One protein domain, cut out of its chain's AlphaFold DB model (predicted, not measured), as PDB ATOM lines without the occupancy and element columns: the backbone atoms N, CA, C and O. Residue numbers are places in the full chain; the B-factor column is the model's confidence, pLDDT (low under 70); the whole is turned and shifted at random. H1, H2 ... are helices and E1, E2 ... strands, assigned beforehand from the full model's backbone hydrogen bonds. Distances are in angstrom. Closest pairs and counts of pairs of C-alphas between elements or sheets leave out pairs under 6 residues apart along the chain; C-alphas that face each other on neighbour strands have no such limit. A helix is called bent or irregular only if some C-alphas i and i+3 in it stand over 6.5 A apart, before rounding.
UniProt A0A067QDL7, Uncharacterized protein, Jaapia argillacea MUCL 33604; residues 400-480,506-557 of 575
ATOM      1  N   ALA A 400      27.089  31.761  -3.815       89.38
ATOM      2  CA  ALA A 400      26.911  31.065  -2.542       89.38
ATOM      3  C   ALA A 400      25.994  29.831  -2.672       89.38
ATOM      4  O   ALA A 400      26.306  28.754  -2.162       89.38
ATOM      5  N   CYS A 401      24.871  29.956  -3.387       90.44
ATOM      6  CA  CYS A 401      23.974  28.831  -3.668       90.44
ATOM      7  C   CYS A 401      24.635  27.778  -4.567       90.44
ATOM      8  O   CYS A 401      24.434  26.580  -4.375       90.44
ATOM      9  N   PHE A 402      25.398  28.223  -5.563       91.00
ATOM     10  CA  PHE A 402      26.112  27.377  -6.506       91.00
ATOM     11  C   PHE A 402      27.145  26.529  -5.772       91.00
ATOM     12  O   PHE A 402      27.153  25.311  -5.929       91.00
ATOM     13  N   ASP A 403      27.943  27.146  -4.904       88.31
ATOM     14  CA  ASP A 403      28.941  26.444  -4.106       88.31
ATOM     15  C   ASP A 403      28.307  25.439  -3.137       88.31
ATOM     16  O   ASP A 403      28.845  24.345  -2.950       88.31
ATOM     17  N   LEU A 404      27.140  25.773  -2.574       86.06
ATOM     18  CA  LEU A 404      26.396  24.898  -1.668       86.06
ATOM     19  C   LEU A 404      25.756  23.694  -2.380       86.06
ATOM     20  O   LEU A 404      25.728  22.591  -1.835       86.06
ATOM     21  N   LEU A 405      25.193  23.895  -3.574       88.00
ATOM     22  CA  LEU A 405      24.383  22.885  -4.262       88.00
ATOM     23  C   LEU A 405      25.157  22.067  -5.298       88.00
ATOM     24  O   LEU A 405      24.717  20.967  -5.646       88.00
ATOM     25  N   VAL A 406      26.267  22.597  -5.816       88.44
ATOM     26  CA  VAL A 406      27.065  21.966  -6.869       88.44
ATOM     27  C   VAL A 406      28.359  21.416  -6.267       88.44
ATOM     28  O   VAL A 406      29.197  22.195  -5.799       88.44
ATOM     29  N   PRO A 407      28.567  20.082  -6.312       89.31
ATOM     30  CA  PRO A 407      29.811  19.466  -5.866       89.31
ATOM     31  C   PRO A 407      31.021  20.120  -6.530       89.31
ATOM     32  O   PRO A 407      30.997  20.376  -7.735       89.31
ATOM     33  N   GLU A 408      32.088  20.349  -5.765       87.75
ATOM     34  CA  GLU A 408      33.300  21.042  -6.225       87.75
ATOM     35  C   GLU A 408      33.841  20.465  -7.546       87.75
ATOM     36  O   GLU A 408      34.080  21.196  -8.508       87.75
ATOM     37  N   GLY A 409      33.888  19.133  -7.649       88.44
ATOM     38  CA  GLY A 409      34.317  18.408  -8.848       88.44
ATOM     39  C   GLY A 409      33.400  18.536 -10.069       88.44
ATOM     40  O   GLY A 409      33.731  17.995 -11.114       88.44
ATOM     41  N   LEU A 410      32.258  19.221  -9.979       87.69
ATOM     42  CA  LEU A 410      31.374  19.510 -11.115       87.69
ATOM     43  C   LEU A 410      31.324  21.000 -11.460       87.69
ATOM     44  O   LEU A 410      30.804  21.355 -12.518       87.69
ATOM     45  N   ARG A 411      31.884  21.885 -10.624       88.44
ATOM     46  CA  ARG A 411      31.766  23.341 -10.804       88.44
ATOM     47  C   ARG A 411      32.361  23.831 -12.127       88.44
ATOM     48  O   ARG A 411      31.820  24.746 -12.743       88.44
ATOM     49  N   TYR A 412      33.416  23.181 -12.626       86.00
ATOM     50  CA  TYR A 412      34.057  23.549 -13.894       86.00
ATOM     51  C   TYR A 412      33.164  23.347 -15.130       86.00
ATOM     52  O   TYR A 412      33.408  23.985 -16.156       86.00
ATOM     53  N   LEU A 413      32.142  22.486 -15.047       83.06
ATOM     54  CA  LEU A 413      31.200  22.237 -16.146       83.06
ATOM     55  C   LEU A 413      30.219  23.397 -16.346       83.06
ATOM     56  O   LEU A 413      29.640  23.532 -17.420       83.06
ATOM     57  N   TYR A 414      30.064  24.262 -15.344       80.00
ATOM     58  CA  TYR A 414      29.081  25.343 -15.324       80.00
ATOM     59  C   TYR A 414      29.677  26.710 -15.682       80.00
ATOM     60  O   TYR A 414      29.256  27.744 -15.159       80.00
ATOM     61  N   ARG A 415      30.665  26.750 -16.587       74.00
ATOM     62  CA  ARG A 415      31.149  28.031 -17.123       74.00
ATOM     63  C   ARG A 415      30.003  28.741 -17.835       74.00
ATOM     64  O   ARG A 415      29.500  28.233 -18.833       74.00
ATOM     65  N   ILE A 416      29.642  29.932 -17.353       74.06
ATOM     66  CA  ILE A 416      28.719  30.803 -18.080       74.06
ATOM     67  C   ILE A 416      29.362  31.103 -19.426       74.06
ATOM     68  O   ILE A 416      30.427  31.727 -19.496       74.06
ATOM     69  N   LEU A 417      28.711  30.678 -20.494       70.06
ATOM     70  CA  LEU A 417      29.020  31.178 -21.816       70.06
ATOM     71  C   LEU A 417      28.021  32.299 -22.103       70.06
ATOM     72  O   LEU A 417      26.831  32.121 -21.839       70.06
ATOM     73  N   PRO A 418      28.462  33.471 -22.591       73.75
ATOM     74  CA  PRO A 418      27.511  34.461 -23.067       73.75
ATOM     75  C   PRO A 418      26.638  33.803 -24.136       73.75
ATOM     76  O   PRO A 418      27.151  33.104 -25.017       73.75
ATOM     77  N   LEU A 419      25.320  34.006 -24.050       77.06
ATOM     78  CA  LEU A 419      24.428  33.571 -25.116       77.06
ATOM     79  C   LEU A 419      24.906  34.231 -26.417       77.06
ATOM     80  O   LEU A 419      25.134  35.444 -26.421       77.06
ATOM     81  N   PRO A 420      25.078  33.474 -27.515       79.88
ATOM     82  CA  PRO A 420      25.387  34.072 -28.805       79.88
ATOM     83  C   PRO A 420      24.358  35.157 -29.132       79.88
ATOM     84  O   PRO A 420      23.166  34.935 -28.928       79.88
ATOM     85  N   GLU A 421      24.780  36.293 -29.690       78.75
ATOM     86  CA  GLU A 421      23.863  37.382 -30.095       78.75
ATOM     87  C   GLU A 421      22.798  36.917 -31.108       78.75
ATOM     88  O   GLU A 421      21.738  37.524 -31.277       78.75
ATOM     89  N   THR A 422      23.072  35.806 -31.793       85.50
ATOM     90  CA  THR A 422      22.162  35.135 -32.721       85.50
ATOM     91  C   THR A 422      21.115  34.260 -32.027       85.50
ATOM     92  O   THR A 422      20.137  33.865 -32.661       85.50
ATOM     93  N   CYS A 423      21.282  33.949 -30.738       84.25
ATOM     94  CA  CYS A 423      20.340  33.151 -29.967       84.25
ATOM     95  C   CYS A 423      19.107  33.991 -29.623       84.25
ATOM     96  O   CYS A 423      19.206  34.997 -28.920       84.25
ATOM     97  N   GLY A 424      17.927  33.550 -30.070       85.25
ATOM     98  CA  GLY A 424      16.657  34.235 -29.804       85.25
ATOM     99  C   GLY A 424      16.352  34.426 -28.313       85.25
ATOM    100  O   GLY A 424      15.644  35.364 -27.962       85.25
ATOM    101  N   LEU A 425      16.948  33.604 -27.439       84.94
ATOM    102  CA  LEU A 425      16.835  33.742 -25.986       84.94
ATOM    103  C   LEU A 425      17.383  35.080 -25.479       84.94
ATOM    104  O   LEU A 425      16.782  35.683 -24.602       84.94
ATOM    105  N   SER A 426      18.458  35.601 -26.078       83.56
ATOM    106  CA  SER A 426      19.022  36.906 -25.688       83.56
ATOM    107  C   SER A 426      18.060  38.082 -25.924       83.56
ATOM    108  O   SER A 426      18.277  39.171 -25.405       83.56
ATOM    109  N   ARG A 427      16.984  37.864 -26.695       87.31
ATOM    110  CA  ARG A 427      15.949  38.857 -27.012       87.31
ATOM    111  C   ARG A 427      14.663  38.672 -26.210       87.31
ATOM    112  O   ARG A 427      13.706  39.405 -26.453       87.31
ATOM    113  N   LEU A 428      14.601  37.681 -25.318       90.50
ATOM    114  CA  LEU A 428      13.424  37.496 -24.479       90.50
ATOM    115  C   LEU A 428      13.289  38.681 -23.509       90.50
ATOM    116  O   LEU A 428      14.278  39.054 -22.874       90.50
ATOM    117  N   PRO A 429      12.085  39.265 -23.382       92.12
ATOM    118  CA  PRO A 429      11.794  40.250 -22.348       92.12
ATOM    119  C   PRO A 429      12.043  39.688 -20.942       92.12
ATOM    120  O   PRO A 429      11.879  38.485 -20.713       92.12
ATOM    121  N   ALA A 430      12.411  40.559 -19.999       88.38
ATOM    122  CA  ALA A 430      12.689  40.185 -18.610       88.38
ATOM    123  C   ALA A 430      11.505  39.452 -17.958       88.38
ATOM    124  O   ALA A 430      11.696  38.487 -17.227       88.38
ATOM    125  N   GLU A 431      10.282  39.827 -18.326       92.31
ATOM    126  CA  GLU A 431       9.040  39.257 -17.808       92.31
ATOM    127  C   GLU A 431       8.888  37.771 -18.160       92.31
ATOM    128  O   GLU A 431       8.331  36.999 -17.379       92.31
ATOM    129  N   LEU A 432       9.390  37.342 -19.325       94.31
ATOM    130  CA  LEU A 432       9.374  35.926 -19.699       94.31
ATOM    131  C   LEU A 432      10.421  35.133 -18.921       94.31
ATOM    132  O   LEU A 432      10.176  33.976 -18.581       94.31
ATOM    133  N   TRP A 433      11.563  35.747 -18.605       93.00
ATOM    134  CA  TRP A 433      12.550  35.124 -17.733       93.00
ATOM    135  C   TRP A 433      12.028  34.970 -16.310       93.00
ATOM    136  O   TRP A 433      12.163  33.888 -15.741       93.00
ATOM    137  N   ASP A 434      11.373  36.001 -15.779       90.75
ATOM    138  CA  ASP A 434      10.714  35.963 -14.474       90.75
ATOM    139  C   ASP A 434       9.633  34.881 -14.429       90.75
ATOM    140  O   ASP A 434       9.571  34.117 -13.465       90.75
ATOM    141  N   LEU A 435       8.826  34.759 -15.492       92.94
ATOM    142  CA  LEU A 435       7.804  33.720 -15.606       92.94
ATOM    143  C   LEU A 435       8.426  32.319 -15.578       92.94
ATOM    144  O   LEU A 435       8.041  31.497 -14.749       92.94
ATOM    145  N   VAL A 436       9.421  32.055 -16.433       93.12
ATOM    146  CA  VAL A 436      10.120  30.757 -16.478       93.12
ATOM    147  C   VAL A 436      10.737  30.434 -15.120       93.12
ATOM    148  O   VAL A 436      10.552  29.335 -14.605       93.12
ATOM    149  N   CYS A 437      11.430  31.394 -14.508       92.50
ATOM    150  CA  CYS A 437      12.063  31.215 -13.205       92.50
ATOM    151  C   CYS A 437      11.034  31.038 -12.073       92.50
ATOM    152  O   CYS A 437      11.277  30.316 -11.105       92.50
ATOM    153  N   GLY A 438       9.847  31.629 -12.219       91.19
ATOM    154  CA  GLY A 438       8.699  31.440 -11.337       91.19
ATOM    155  C   GLY A 438       8.266  29.978 -11.215       91.19
ATOM    156  O   GLY A 438       7.919  29.564 -10.107       91.19
ATOM    157  N   HIS A 439       8.382  29.200 -12.297       92.31
ATOM    158  CA  HIS A 439       8.074  27.764 -12.347       92.31
ATOM    159  C   HIS A 439       9.202  26.866 -11.802       92.31
ATOM    160  O   HIS A 439       8.989  25.686 -11.524       92.31
ATOM    161  N   LEU A 440      10.416  27.397 -11.612       93.81
ATOM    162  CA  LEU A 440      11.556  26.639 -11.089       93.81
ATOM    163  C   LEU A 440      11.575  26.688  -9.555       93.81
ATOM    164  O   LEU A 440      12.161  27.583  -8.952       93.81
ATOM    165  N   THR A 441      10.942  25.711  -8.902       90.94
ATOM    166  CA  THR A 441      10.882  25.655  -7.427       90.94
ATOM    167  C   THR A 441      12.061  24.921  -6.791       90.94
ATOM    168  O   THR A 441      12.355  25.140  -5.618       90.94
ATOM    169  N   ASN A 442      12.750  24.056  -7.543       91.88
ATOM    170  CA  ASN A 442      13.941  23.363  -7.057       91.88
ATOM    171  C   ASN A 442      15.172  24.287  -7.177       91.88
ATOM    172  O   ASN A 442      15.519  24.682  -8.296       91.88
ATOM    173  N   PRO A 443      15.895  24.577  -6.076       93.12
ATOM    174  CA  PRO A 443      17.107  25.396  -6.109       93.12
ATOM    175  C   PRO A 443      18.165  24.918  -7.108       93.12
ATOM    176  O   PRO A 443      18.855  25.732  -7.715       93.12
ATOM    177  N   ARG A 444      18.280  23.604  -7.339       92.44
ATOM    178  CA  ARG A 444      19.225  23.056  -8.324       92.44
ATOM    179  C   ARG A 444      18.853  23.444  -9.753       92.44
ATOM    180  O   ARG A 444      19.742  23.755 -10.540       92.44
ATOM    181  N   HIS A 445      17.560  23.479 -10.078       94.00
ATOM    182  CA  HIS A 445      17.094  23.937 -11.388       94.00
ATOM    183  C   HIS A 445      17.315  25.445 -11.556       94.00
ATOM    184  O   HIS A 445      17.722  25.876 -12.631       94.00
ATOM    185  N   LEU A 446      17.123  26.238 -10.494       95.00
ATOM    186  CA  LEU A 446      17.449  27.671 -10.494       95.00
ATOM    187  C   LEU A 446      18.938  27.915 -10.765       95.00
ATOM    188  O   LEU A 446      19.283  28.770 -11.579       95.00
ATOM    189  N   ILE A 447      19.817  27.124 -10.144       94.62
ATOM    190  CA  ILE A 447      21.256  27.172 -10.412       94.62
ATOM    191  C   ILE A 447      21.565  26.815 -11.865       94.62
ATOM    192  O   ILE A 447      22.229  27.585 -12.554       94.62
ATOM    193  N   GLN A 448      21.050  25.689 -12.363       92.88
ATOM    194  CA  GLN A 448      21.258  25.283 -13.756       92.88
ATOM    195  C   GLN A 448      20.778  26.358 -14.738       92.88
ATOM    196  O   GLN A 448      21.481  26.679 -15.694       92.88
ATOM    197  N   PHE A 449      19.620  26.961 -14.468       93.88
ATOM    198  CA  PHE A 449      19.067  28.052 -15.259       93.88
ATOM    199  C   PHE A 449      19.954  29.304 -15.225       93.88
ATOM    200  O   PHE A 449      20.264  29.868 -16.275       93.88
ATOM    201  N   GLY A 450      20.443  29.713 -14.052       93.75
ATOM    202  CA  GLY A 450      21.354  30.856 -13.925       93.75
ATOM    203  C   GLY A 450      22.773  30.612 -14.457       93.75
ATOM    204  O   GLY A 450      23.555  31.553 -14.590       93.75
ATOM    205  N   CYS A 451      23.124  29.373 -14.805       92.50
ATOM    206  CA  CYS A 451      24.354  29.061 -15.532       92.50
ATOM    207  C   CYS A 451      24.231  29.259 -17.055       92.50
ATOM    208  O   CYS A 451      25.256  29.253 -17.735       92.50
ATOM    209  N   ILE A 452      23.018  29.454 -17.595       90.56
ATOM    210  CA  ILE A 452      22.785  29.620 -19.041       90.56
ATOM    211  C   ILE A 452      23.324  30.963 -19.549       90.56
ATOM    212  O   ILE A 452      23.985  31.001 -20.585       90.56
ATOM    213  N   SER A 453      23.030  32.069 -18.860       89.94
ATOM    214  CA  SER A 453      23.443  33.416 -19.266       89.94
ATOM    215  C   SER A 453      23.534  34.375 -18.075       89.94
ATOM    216  O   SER A 453      23.213  34.024 -16.939       89.94
ATOM    217  N   LYS A 454      23.981  35.614 -18.316       89.69
ATOM    218  CA  LYS A 454      24.016  36.655 -17.273       89.69
ATOM    219  C   LYS A 454      22.611  37.125 -16.887       89.69
ATOM    220  O   LYS A 454      22.359  37.418 -15.724       89.69
ATOM    221  N   GLU A 455      21.707  37.181 -17.855       88.81
ATOM    222  CA  GLU A 455      20.313  37.585 -17.678       88.81
ATOM    223  C   GLU A 455      19.560  36.548 -16.839       88.81
ATOM    224  O   GLU A 455      18.950  36.901 -15.829       88.81
ATOM    225  N   THR A 456      19.678  35.259 -17.185       92.62
ATOM    226  CA  THR A 456      19.033  34.182 -16.415       92.62
ATOM    227  C   THR A 456      19.601  34.076 -15.008       92.62
ATOM    228  O   THR A 456      18.861  33.777 -14.072       92.62
ATOM    229  N   ARG A 457      20.895  34.375 -14.832       93.50
ATOM    230  CA  ARG A 457      21.512  34.473 -13.511       93.50
ATOM    231  C   ARG A 457      20.856  35.539 -12.654       93.50
ATOM    232  O   ARG A 457      20.525  35.239 -11.519       93.50
ATOM    233  N   GLY A 458      20.670  36.752 -13.173       91.88
ATOM    234  CA  GLY A 458      20.054  37.841 -12.408       91.88
ATOM    235  C   GLY A 458      18.673  37.456 -11.872       91.88
ATOM    236  O   GLY A 458      18.385  37.647 -10.691       91.88
ATOM    237  N   VAL A 459      17.857  36.822 -12.718       93.00
ATOM    238  CA  VAL A 459      16.524  36.338 -12.333       93.00
ATOM    239  C   VAL A 459      16.606  35.159 -11.353       93.00
ATOM    240  O   VAL A 459      15.906  35.144 -10.338       93.00
ATOM    241  N   ALA A 460      17.504  34.197 -11.589       95.19
ATOM    242  CA  ALA A 460      17.730  33.076 -10.678       95.19
ATOM    243  C   ALA A 460      18.189  33.544  -9.291       95.19
ATOM    244  O   ALA A 460      17.665  33.064  -8.289       95.19
ATOM    245  N   SER A 461      19.110  34.511  -9.220       94.44
ATOM    246  CA  SER A 461      19.556  35.141  -7.972       94.44
ATOM    247  C   SER A 461      18.377  35.698  -7.187       94.44
ATOM    248  O   SER A 461      18.281  35.479  -5.981       94.44
ATOM    249  N   PHE A 462      17.449  36.377  -7.867       92.81
ATOM    250  CA  PHE A 462      16.262  36.929  -7.225       92.81
ATOM    251  C   PHE A 462      15.370  35.840  -6.619       92.81
ATOM    252  O   PHE A 462      14.921  35.978  -5.479       92.81
ATOM    253  N   MET A 463      15.160  34.735  -7.339       93.81
ATOM    254  CA  MET A 463      14.373  33.604  -6.837       93.81
ATOM    255  C   MET A 463      15.082  32.846  -5.711       93.81
ATOM    256  O   MET A 463      14.426  32.430  -4.758       93.81
ATOM    257  N   LEU A 464      16.410  32.718  -5.768       93.94
ATOM    258  CA  LEU A 464      17.232  32.081  -4.732       93.94
ATOM    259  C   LEU A 464      17.279  32.874  -3.416       93.94
ATOM    260  O   LEU A 464      17.645  32.310  -2.389       93.94
ATOM    261  N   MET A 465      16.866  34.148  -3.407       92.81
ATOM    262  CA  MET A 465      16.673  34.901  -2.159       92.81
ATOM    263  C   MET A 465      15.460  34.420  -1.345       92.81
ATOM    264  O   MET A 465      15.370  34.722  -0.151       92.81
ATOM    265  N   HIS A 466      14.510  33.706  -1.959       94.12
ATOM    266  CA  HIS A 466      13.424  33.078  -1.211       94.12
ATOM    267  C   HIS A 466      13.949  31.871  -0.429       94.12
ATOM    268  O   HIS A 466      14.717  31.080  -0.977       94.12
ATOM    269  N   PRO A 467      13.497  31.655   0.815       94.62
ATOM    270  CA  PRO A 467      13.832  30.432   1.525       94.62
ATOM    271  C   PRO A 467      13.265  29.188   0.836       94.62
ATOM    272  O   PRO A 467      12.129  29.201   0.347       94.62
ATOM    273  N   HIS A 468      14.035  28.099   0.840       92.62
ATOM    274  CA  HIS A 468      13.626  26.824   0.252       92.62
ATOM    275  C   HIS A 468      13.729  25.688   1.269       92.62
ATOM    276  O   HIS A 468      14.759  25.503   1.915       92.62
ATOM    277  N   VAL A 469      12.683  24.869   1.372       90.00
ATOM    278  CA  VAL A 469      12.638  23.700   2.263       90.00
ATOM    279  C   VAL A 469      12.150  22.495   1.473       90.00
ATOM    280  O   VAL A 469      11.093  22.565   0.851       90.00
ATOM    281  N   ALA A 470      12.923  21.404   1.482       86.38
ATOM    282  CA  ALA A 470      12.602  20.161   0.769       86.38
ATOM    283  C   ALA A 470      12.166  20.395  -0.696       86.38
ATOM    284  O   ALA A 470      11.119  19.921  -1.134       86.38
ATOM    285  N   GLU A 471      12.963  21.180  -1.437       88.62
ATOM    286  CA  GLU A 471      12.712  21.569  -2.842       88.62
ATOM    287  C   GLU A 471      11.450  22.417  -3.078       88.62
ATOM    288  O   GLU A 471      11.003  22.570  -4.217       88.62
ATOM    289  N   ARG A 472      10.863  22.974  -2.016       91.56
ATOM    290  CA  ARG A 472       9.724  23.887  -2.104       91.56
ATOM    291  C   ARG A 472      10.157  25.301  -1.771       91.56
ATOM    292  O   ARG A 472      10.817  25.523  -0.754       91.56
ATOM    293  N   ARG A 473       9.736  26.263  -2.588       94.62
ATOM    294  CA  ARG A 473       9.968  27.689  -2.333       94.62
ATOM    295  C   ARG A 473       8.916  28.207  -1.366       94.62
ATOM    296  O   ARG A 473       7.725  28.107  -1.656       94.62
ATOM    297  N   LEU A 474       9.335  28.779  -0.244       95.06
ATOM    298  CA  LEU A 474       8.418  29.429   0.688       95.06
ATOM    299  C   LEU A 474       8.064  30.827   0.158       95.06
ATOM    300  O   LEU A 474       8.950  31.630  -0.149       95.06
ATOM    301  N   VAL A 475       6.769  31.118   0.032       96.00
ATOM    302  CA  VAL A 475       6.281  32.354  -0.613       96.00
ATOM    303  C   VAL A 475       5.408  33.224   0.276       96.00
ATOM    304  O   VAL A 475       5.366  34.428   0.063       96.00
ATOM    305  N   ALA A 476       4.755  32.655   1.291       96.44
ATOM    306  CA  ALA A 476       4.000  33.437   2.266       96.44
ATOM    307  C   ALA A 476       4.034  32.790   3.650       96.44
ATOM    308  O   ALA A 476       4.089  31.566   3.784       96.44
ATOM    309  N   ARG A 477       3.958  33.610   4.699       95.06
ATOM    310  CA  ARG A 477       3.743  33.145   6.071       95.06
ATOM    311  C   ARG A 477       2.248  33.175   6.370       95.06
ATOM    312  O   ARG A 477       1.589  34.190   6.170       95.06
ATOM    313  N   THR A 478       1.700  32.075   6.876       94.31
ATOM    314  CA  THR A 478       0.287  32.016   7.276       94.31
ATOM    315  C   THR A 478       0.149  32.251   8.770       94.31
ATOM    316  O   THR A 478       0.965  31.776   9.563       94.31
ATOM    317  N   LYS A 479      -0.916  32.947   9.180       88.62
ATOM    318  CA  LYS A 479      -1.269  33.001  10.599       88.62
ATOM    319  C   LYS A 479      -1.645  31.590  11.077       88.62
ATOM    320  O   LYS A 479      -2.319  30.854  10.336       88.62
ATOM    321  N   PRO A 480      -1.235  31.192  12.294       77.12
ATOM    322  CA  PRO A 480      -1.741  29.965  12.892       77.12
ATOM    323  C   PRO A 480      -3.275  30.029  12.907       77.12
ATOM    324  O   PRO A 480      -3.852  31.076  13.207       77.12
ATOM    325  N   LEU A 506       4.838  25.067  24.202       66.50
ATOM    326  CA  LEU A 506       6.178  24.627  23.786       66.50
ATOM    327  C   LEU A 506       6.331  24.479  22.263       66.50
ATOM    328  O   LEU A 506       7.338  24.866  21.668       66.50
ATOM    329  N   LEU A 507       5.306  23.944  21.596       71.38
ATOM    330  CA  LEU A 507       5.344  23.725  20.147       71.38
ATOM    331  C   LEU A 507       5.214  25.024  19.343       71.38
ATOM    332  O   LEU A 507       5.531  25.033  18.155       71.38
ATOM    333  N   ARG A 508       4.717  26.123  19.926       81.94
ATOM    334  CA  ARG A 508       4.448  27.357  19.171       81.94
ATOM    335  C   ARG A 508       5.706  28.168  18.883       81.94
ATOM    336  O   ARG A 508       5.776  28.775  17.821       81.94
ATOM    337  N   LEU A 509       6.687  28.166  19.784       87.25
ATOM    338  CA  LEU A 509       7.909  28.968  19.626       87.25
ATOM    339  C   LEU A 509       8.899  28.367  18.628       87.25
ATOM    340  O   LEU A 509       9.713  29.085  18.061       87.25
ATOM    341  N   SER A 510       8.807  27.062  18.392       88.44
ATOM    342  CA  SER A 510       9.670  26.311  17.478       88.44
ATOM    343  C   SER A 510       8.925  25.817  16.235       88.44
ATOM    344  O   SER A 510       9.426  24.937  15.540       88.44
ATOM    345  N   SER A 511       7.727  26.344  15.937       91.88
ATOM    346  CA  SER A 511       6.978  25.977  14.728       91.88
ATOM    347  C   SER A 511       6.355  27.163  13.997       91.88
ATOM    348  O   SER A 511       6.018  28.196  14.569       91.88
ATOM    349  N   GLY A 512       6.201  27.007  12.685       92.88
ATOM    350  CA  GLY A 512       5.671  28.026  11.789       92.88
ATOM    351  C   GLY A 512       4.896  27.385  10.650       92.88
ATOM    352  O   GLY A 512       5.116  26.227  10.301       92.88
ATOM    353  N   THR A 513       3.934  28.116  10.087       94.44
ATOM    354  CA  THR A 513       3.129  27.620   8.965       94.44
ATOM    355  C   THR A 513       3.256  28.547   7.768       94.44
ATOM    356  O   THR A 513       2.999  29.748   7.878       94.44
ATOM    357  N   PHE A 514       3.611  27.988   6.619       95.25
ATOM    358  CA  PHE A 514       3.971  28.722   5.410       95.25
ATOM    359  C   PHE A 514       3.147  28.235   4.221       95.25
ATOM    360  O   PHE A 514       2.636  27.119   4.230       95.25
ATOM    361  N   ILE A 515       3.035  29.067   3.191       96.19
ATOM    362  CA  ILE A 515       2.672  28.628   1.847       96.19
ATOM    363  C   ILE A 515       3.968  28.331   1.104       96.19
ATOM    364  O   ILE A 515       4.857  29.182   1.031       96.19
ATOM    365  N   ALA A 516       4.061  27.125   0.563       94.81
ATOM    366  CA  ALA A 516       5.176  26.656  -0.231       94.81
ATOM    367  C   ALA A 516       4.696  26.288  -1.635       94.81
ATOM    368  O   ALA A 516       3.649  25.658  -1.782       94.81
ATOM    369  N   ILE A 517       5.466  26.663  -2.653       94.50
ATOM    370  CA  ILE A 517       5.188  26.309  -4.047       94.50
ATOM    371  C   ILE A 517       6.100  25.155  -4.463       94.50
ATOM    372  O   ILE A 517       7.314  25.212  -4.238       94.50
ATOM    373  N   LYS A 518       5.509  24.126  -5.075       92.81
ATOM    374  CA  LYS A 518       6.202  23.043  -5.781       92.81
ATOM    375  C   LYS A 518       5.397  22.669  -7.025       92.81
ATOM    376  O   LYS A 518       4.204  22.418  -6.890       92.81
ATOM    377  N   ASP A 519       6.034  22.638  -8.194       89.31
ATOM    378  CA  ASP A 519       5.402  22.223  -9.459       89.31
ATOM    379  C   ASP A 519       4.057  22.945  -9.714       89.31
ATOM    380  O   ASP A 519       3.023  22.319  -9.926       89.31
ATOM    381  N   ASP A 520       4.055  24.277  -9.577       87.69
ATOM    382  CA  ASP A 520       2.883  25.173  -9.688       87.69
ATOM    383  C   ASP A 520       1.748  24.957  -8.674       87.69
ATOM    384  O   ASP A 520       0.760  25.695  -8.667       87.69
ATOM    385  N   SER A 521       1.903  24.010  -7.750       91.81
ATOM    386  CA  SER A 521       0.975  23.800  -6.643       91.81
ATOM    387  C   SER A 521       1.402  24.598  -5.410       91.81
ATOM    388  O   SER A 521       2.542  24.515  -4.944       91.81
ATOM    389  N   ALA A 522       0.476  25.390  -4.866       94.44
ATOM    390  CA  ALA A 522       0.648  26.061  -3.585       94.44
ATOM    391  C   ALA A 522       0.111  25.165  -2.463       94.44
ATOM    392  O   ALA A 522      -1.045  24.754  -2.478       94.44
ATOM    393  N   THR A 523       0.956  24.886  -1.477       94.12
ATOM    394  CA  THR A 523       0.676  23.966  -0.366       94.12
ATOM    395  C   THR A 523       0.964  24.642   0.961       94.12
ATOM    396  O   THR A 523       1.868  25.473   1.067       94.12
ATOM    397  N   ARG A 524       0.183  24.321   1.984       93.31
ATOM    398  CA  ARG A 524       0.342  24.837   3.336       93.31
ATOM    399  C   ARG A 524       1.227  23.893   4.141       93.31
ATOM    400  O   ARG A 524       0.801  22.843   4.593       93.31
ATOM    401  N   VAL A 525       2.439  24.331   4.440       91.81
ATOM    402  CA  VAL A 525       3.453  23.494   5.084       91.81
ATOM    403  C   VAL A 525       3.667  23.942   6.523       91.81
ATOM    404  O   VAL A 525       3.803  25.138   6.793       91.81
ATOM    405  N   ARG A 526       3.685  22.994   7.467       91.81
ATOM    406  CA  ARG A 526       4.044  23.272   8.862       91.81
ATOM    407  C   ARG A 526       5.474  22.810   9.104       91.81
ATOM    408  O   ARG A 526       5.795  21.640   8.915       91.81
ATOM    409  N   LEU A 527       6.316  23.744   9.522       91.38
ATOM    410  CA  LEU A 527       7.687  23.479   9.940       91.38
ATOM    411  C   LEU A 527       7.732  23.480  11.460       91.38
ATOM    412  O   LEU A 527       7.079  24.322  12.081       91.38
ATOM    413  N   GLY A 528       8.481  22.559  12.055       87.94
ATOM    414  CA  GLY A 528       8.696  22.561  13.493       87.94
ATOM    415  C   GLY A 528       9.796  21.617  13.955       87.94
ATOM    416  O   GLY A 528      10.340  20.842  13.167       87.94
ATOM    417  N   HIS A 529      10.103  21.690  15.245       83.12
ATOM    418  CA  HIS A 529      11.014  20.765  15.902       83.12
ATOM    419  C   HIS A 529      10.330  19.410  16.155       83.12
ATOM    420  O   HIS A 529       9.228  19.357  16.706       83.12
ATOM    421  N   GLN A 530      11.004  18.311  15.813       80.12
ATOM    422  CA  GLN A 530      10.626  16.962  16.239       80.12
ATOM    423  C   GLN A 530      11.851  16.310  16.875       80.12
ATOM    424  O   GLN A 530      12.926  16.274  16.278       80.12
ATOM    425  N   ARG A 531      11.688  15.812  18.101       67.81
ATOM    426  CA  ARG A 531      12.751  15.101  18.808       67.81
ATOM    427  C   ARG A 531      12.825  13.689  18.234       67.81
ATOM    428  O   ARG A 531      11.880  12.921  18.396       67.81
ATOM    429  N   GLN A 532      13.913  13.355  17.546       64.12
ATOM    430  CA  GLN A 532      14.182  11.972  17.164       64.12
ATOM    431  C   GLN A 532      14.748  11.258  18.399       64.12
ATOM    432  O   GLN A 532      15.773  11.675  18.943       64.12
ATOM    433  N   MET A 533      14.046  10.240  18.900       55.00
ATOM    434  CA  MET A 533      14.503   9.493  20.075       55.00
ATOM    435  C   MET A 533      15.835   8.800  19.745       55.00
ATOM    436  O   MET A 533      15.913   8.059  18.771       55.00
ATOM    437  N   GLY A 534      16.887   9.081  20.523       50.91
ATOM    438  CA  GLY A 534      18.133   8.300  20.525       50.91
ATOM    439  C   GLY A 534      19.398   8.927  19.922       50.91
ATOM    440  O   GLY A 534      20.464   8.369  20.147       50.91
ATOM    441  N   LEU A 535      19.348  10.060  19.203       52.03
ATOM    442  CA  LEU A 535      20.547  10.577  18.500       52.03
ATOM    443  C   LEU A 535      21.003  11.995  18.871       52.03
ATOM    444  O   LEU A 535      22.018  12.442  18.350       52.03
ATOM    445  N   GLY A 536      20.289  12.729  19.731       52.59
ATOM    446  CA  GLY A 536      20.681  14.096  20.127       52.59
ATOM    447  C   GLY A 536      20.724  15.126  18.980       52.59
ATOM    448  O   GLY A 536      20.986  16.300  19.217       52.59
ATOM    449  N   VAL A 537      20.436  14.718  17.740       52.38
ATOM    450  CA  VAL A 537      20.404  15.599  16.573       52.38
ATOM    451  C   VAL A 537      19.066  16.325  16.538       52.38
ATOM    452  O   VAL A 537      18.003  15.722  16.377       52.38
ATOM    453  N   THR A 538      19.123  17.647  16.649       50.41
ATOM    454  CA  THR A 538      17.970  18.502  16.376       50.41
ATOM    455  C   THR A 538      17.768  18.584  14.867       50.41
ATOM    456  O   THR A 538      18.681  18.975  14.148       50.41
ATOM    457  N   THR A 539      16.572  18.236  14.385       56.22
ATOM    458  CA  THR A 539      16.186  18.353  12.970       56.22
ATOM    459  C   THR A 539      14.872  19.138  12.860       56.22
ATOM    460  O   THR A 539      13.939  18.927  13.637       56.22
ATOM    461  N   VAL A 540      14.798  20.084  11.913       59.50
ATOM    462  CA  VAL A 540      13.556  20.786  11.570       59.50
ATOM    463  C   VAL A 540      12.868  19.909  10.548       59.50
ATOM    464  O   VAL A 540      13.388  19.708   9.448       59.50
ATOM    465  N   TYR A 541      11.695  19.407  10.905       65.00
ATOM    466  CA  TYR A 541      10.914  18.575  10.011       65.00
ATOM    467  C   TYR A 541       9.834  19.395   9.333       65.00
ATOM    468  O   TYR A 541       9.285  20.366   9.866       65.00
ATOM    469  N   MET A 542       9.524  18.958   8.123       68.12
ATOM    470  CA  MET A 542       8.402  19.439   7.356       68.12
ATOM    471  C   MET A 542       7.272  18.423   7.494       68.12
ATOM    472  O   MET A 542       7.395  17.299   7.016       68.12
ATOM    473  N   ARG A 543       6.164  18.819   8.125       67.44
ATOM    474  CA  ARG A 543       4.939  18.014   8.153       67.44
ATOM    475  C   ARG A 543       3.933  18.624   7.180       67.44
ATOM    476  O   ARG A 543       3.552  19.789   7.325       67.44
ATOM    477  N   LEU A 544       3.523  17.837   6.186       57.34
ATOM    478  CA  LEU A 544       2.371  18.166   5.346       57.34
ATOM    479  C   LEU A 544       1.097  18.071   6.195       57.34
ATOM    480  O   LEU A 544       1.016  17.264   7.125       57.34
ATOM    481  N   THR A 545       0.127  18.939   5.937       58.94
ATOM    482  CA  THR A 545      -1.128  18.955   6.700       58.94
ATOM    483  C   THR A 545      -2.031  17.778   6.301       58.94
ATOM    484  O   THR A 545      -1.921  17.250   5.199       58.94
ATOM    485  N   ALA A 546      -2.926  17.333   7.193       50.38
ATOM    486  CA  ALA A 546      -3.805  16.181   6.934       50.38
ATOM    487  C   ALA A 546      -4.715  16.385   5.705       50.38
ATOM    488  O   ALA A 546      -4.893  15.462   4.913       50.38
ATOM    489  N   ASP A 547      -5.192  17.620   5.496       51.72
ATOM    490  CA  ASP A 547      -5.944  18.029   4.300       51.72
ATOM    491  C   ASP A 547      -5.153  17.747   2.997       51.72
ATOM    492  O   ASP A 547      -5.743  17.514   1.945       51.72
ATOM    493  N   GLU A 548      -3.817  17.730   3.061       50.72
ATOM    494  CA  GLU A 548      -2.922  17.518   1.917       50.72
ATOM    495  C   GLU A 548      -2.533  16.054   1.718       50.72
ATOM    496  O   GLU A 548      -2.399  15.626   0.574       50.72
ATOM    497  N   LEU A 549      -2.398  15.266   2.792       42.12
ATOM    498  CA  LEU A 549      -2.252  13.808   2.669       42.12
ATOM    499  C   LEU A 549      -3.479  13.210   1.962       42.12
ATOM    500  O   LEU A 549      -3.323  12.407   1.042       42.12
ATOM    501  N   GLY A 550      -4.678  13.714   2.283       42.41
ATOM    502  CA  GLY A 550      -5.917  13.343   1.598       42.41
ATOM    503  C   GLY A 550      -5.974  13.774   0.123       42.41
ATOM    504  O   GLY A 550      -6.460  13.015  -0.712       42.41
ATOM    505  N   GLN A 551      -5.441  14.951  -0.238       45.81
ATOM    506  CA  GLN A 551      -5.373  15.403  -1.642       45.81
ATOM    507  C   GLN A 551      -4.310  14.666  -2.470       45.81
ATOM    508  O   GLN A 551      -4.466  14.537  -3.683       45.81
ATOM    509  N   LEU A 552      -3.254  14.156  -1.830       39.12
ATOM    510  CA  LEU A 552      -2.219  13.329  -2.459       39.12
ATOM    511  C   LEU A 552      -2.626  11.851  -2.600       39.12
ATOM    512  O   LEU A 552      -1.828  11.050  -3.083       39.12
ATOM    513  N   GLY A 553      -3.850  11.483  -2.206       30.84
ATOM    514  CA  GLY A 553      -4.354  10.113  -2.312       30.84
ATOM    515  C   GLY A 553      -3.806   9.154  -1.253       30.84
ATOM    516  O   GLY A 553      -3.998   7.948  -1.386       30.84
ATOM    517  N   PHE A 554      -3.159   9.660  -0.197       33.00
ATOM    518  CA  PHE A 554      -2.830   8.859   0.981       33.00
ATOM    519  C   PHE A 554      -4.088   8.743   1.846       33.00
ATOM    520  O   PHE A 554      -4.342   9.560   2.731       33.00
ATOM    521  N   VAL A 555      -4.914   7.748   1.528       35.91
ATOM    522  CA  VAL A 555      -5.954   7.256   2.435       35.91
ATOM    523  C   VAL A 555      -5.253   6.511   3.571       35.91
ATOM    524  O   VAL A 555      -4.271   5.807   3.346       35.91
ATOM    525  N   ASP A 556      -5.744   6.727   4.786       38.09
ATOM    526  CA  ASP A 556      -5.290   6.171   6.063       38.09
ATOM    527  C   ASP A 556      -5.485   4.638   6.129       38.09
ATOM    528  O   ASP A 556      -6.282   4.130   6.907       38.09
ATOM    529  N   GLU A 557      -4.822   3.888   5.243       36.94
ATOM    530  CA  GLU A 557      -4.832   2.414   5.218       36.94
ATOM    531  C   GLU A 557      -3.496   1.802   5.684       36.94
ATOM    532  O   GLU A 557      -3.390   0.587   5.797       36.94
TER     533      GLU A 557
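What this domain is: This is residues 400 to 480 and 506 to 557 of the 575 residues of an uncharacterized protein of Jaapia argillacea MUCL 33604 (UniProt A0A067QDL7). Two lobes sit end to end along the longest axis: a small cluster of helices built round the H5-H6 hairpin, with H1 packed on H5 and H4 on H6, and a strongly twisted four-stranded sheet. The sheet is a curled wall rather than a closed barrel, and residues 532 to 537, between E3 and E4, stick out from it. The printed part has 133 residues, with named elements in the order H1 H2 H3 H4 H5 H6 E1 H7 E2 E3 E4 H8; the sheet's order is E1 E2 E3 E4, all antiparallel, and the class is mixed. The whole is loose, with a radius of gyration of the C-alphas of 18.6 A, and elongated, spanning 57 by 32 by 31 A.

How they stand to each other: H1, residues 400 to 405, touches H5, residues 443 to 450, at a steep tilt of 58 degrees; their closest C-alphas, of Phe 402 and Ile 447, are 6.2 A apart. H2, residues 408 to 414, is irregular, with C-alphas 409 and 412 7.2 A apart, and touches no helix. H3, residues 424 to 427, is near H6, residues 454 to 464. H4, residues 430 to 439, touches H6 at a steep tilt of 44 degrees, closest at the C-alphas of Asp 434 and Val 459, 6.2 A. H5 and H6 form a helical hairpin at a shallow tilt of 20 degrees, closest at the C-alphas of Gly 450 and Arg 457, 3.6 A. Every O i to N i+4 pair is within hydrogen-bond range in H1, H4, H5, H6 and H8, residues 546 to 551; H2 has 0 of 3, but 3 of 4 O i to N i+3 pairs, while H3 and H7, residues 506 to 509, are too short for an i+4 pair. Edge strand E1, residues 472 to 477, is antiparallel to E2, residues 511 to 518, with N 475 and O 515 2.9 A apart. E2 bends by 56 degrees at residue 515. E2, E3, residues 521 to 531, and E4, residues 538 to 544, make a meander, each strand the antiparallel neighbour of the one before; N 516 and O 523 are 2.8 A apart, and N 541 and O 528 3.0 A. H7 only grazes the sheet with residues 507 to 509.

Where its parts are: H1 begins at C-alpha 400 (26.911, 31.065, -2.542). H4 is 14.7 A long, H6 15.0 A, E2 20.7 A, E3 29.4 A and E4 19.1 A. H8 ends at C-alpha 551 (-5.373, 15.403, -1.642).

The domain as a whole: The C-alphas farthest apart, of Thr 422 and Gly 534, are 59.8 A apart. Residues 481 to 505 are not printed; C-alphas 480 and 506 are 14.5 A apart across the cut. Of the links printed whole, none is long. Mean pLDDT of the printed part is 81.5, and it is under 70 at residue 506 and residues 531 to 557.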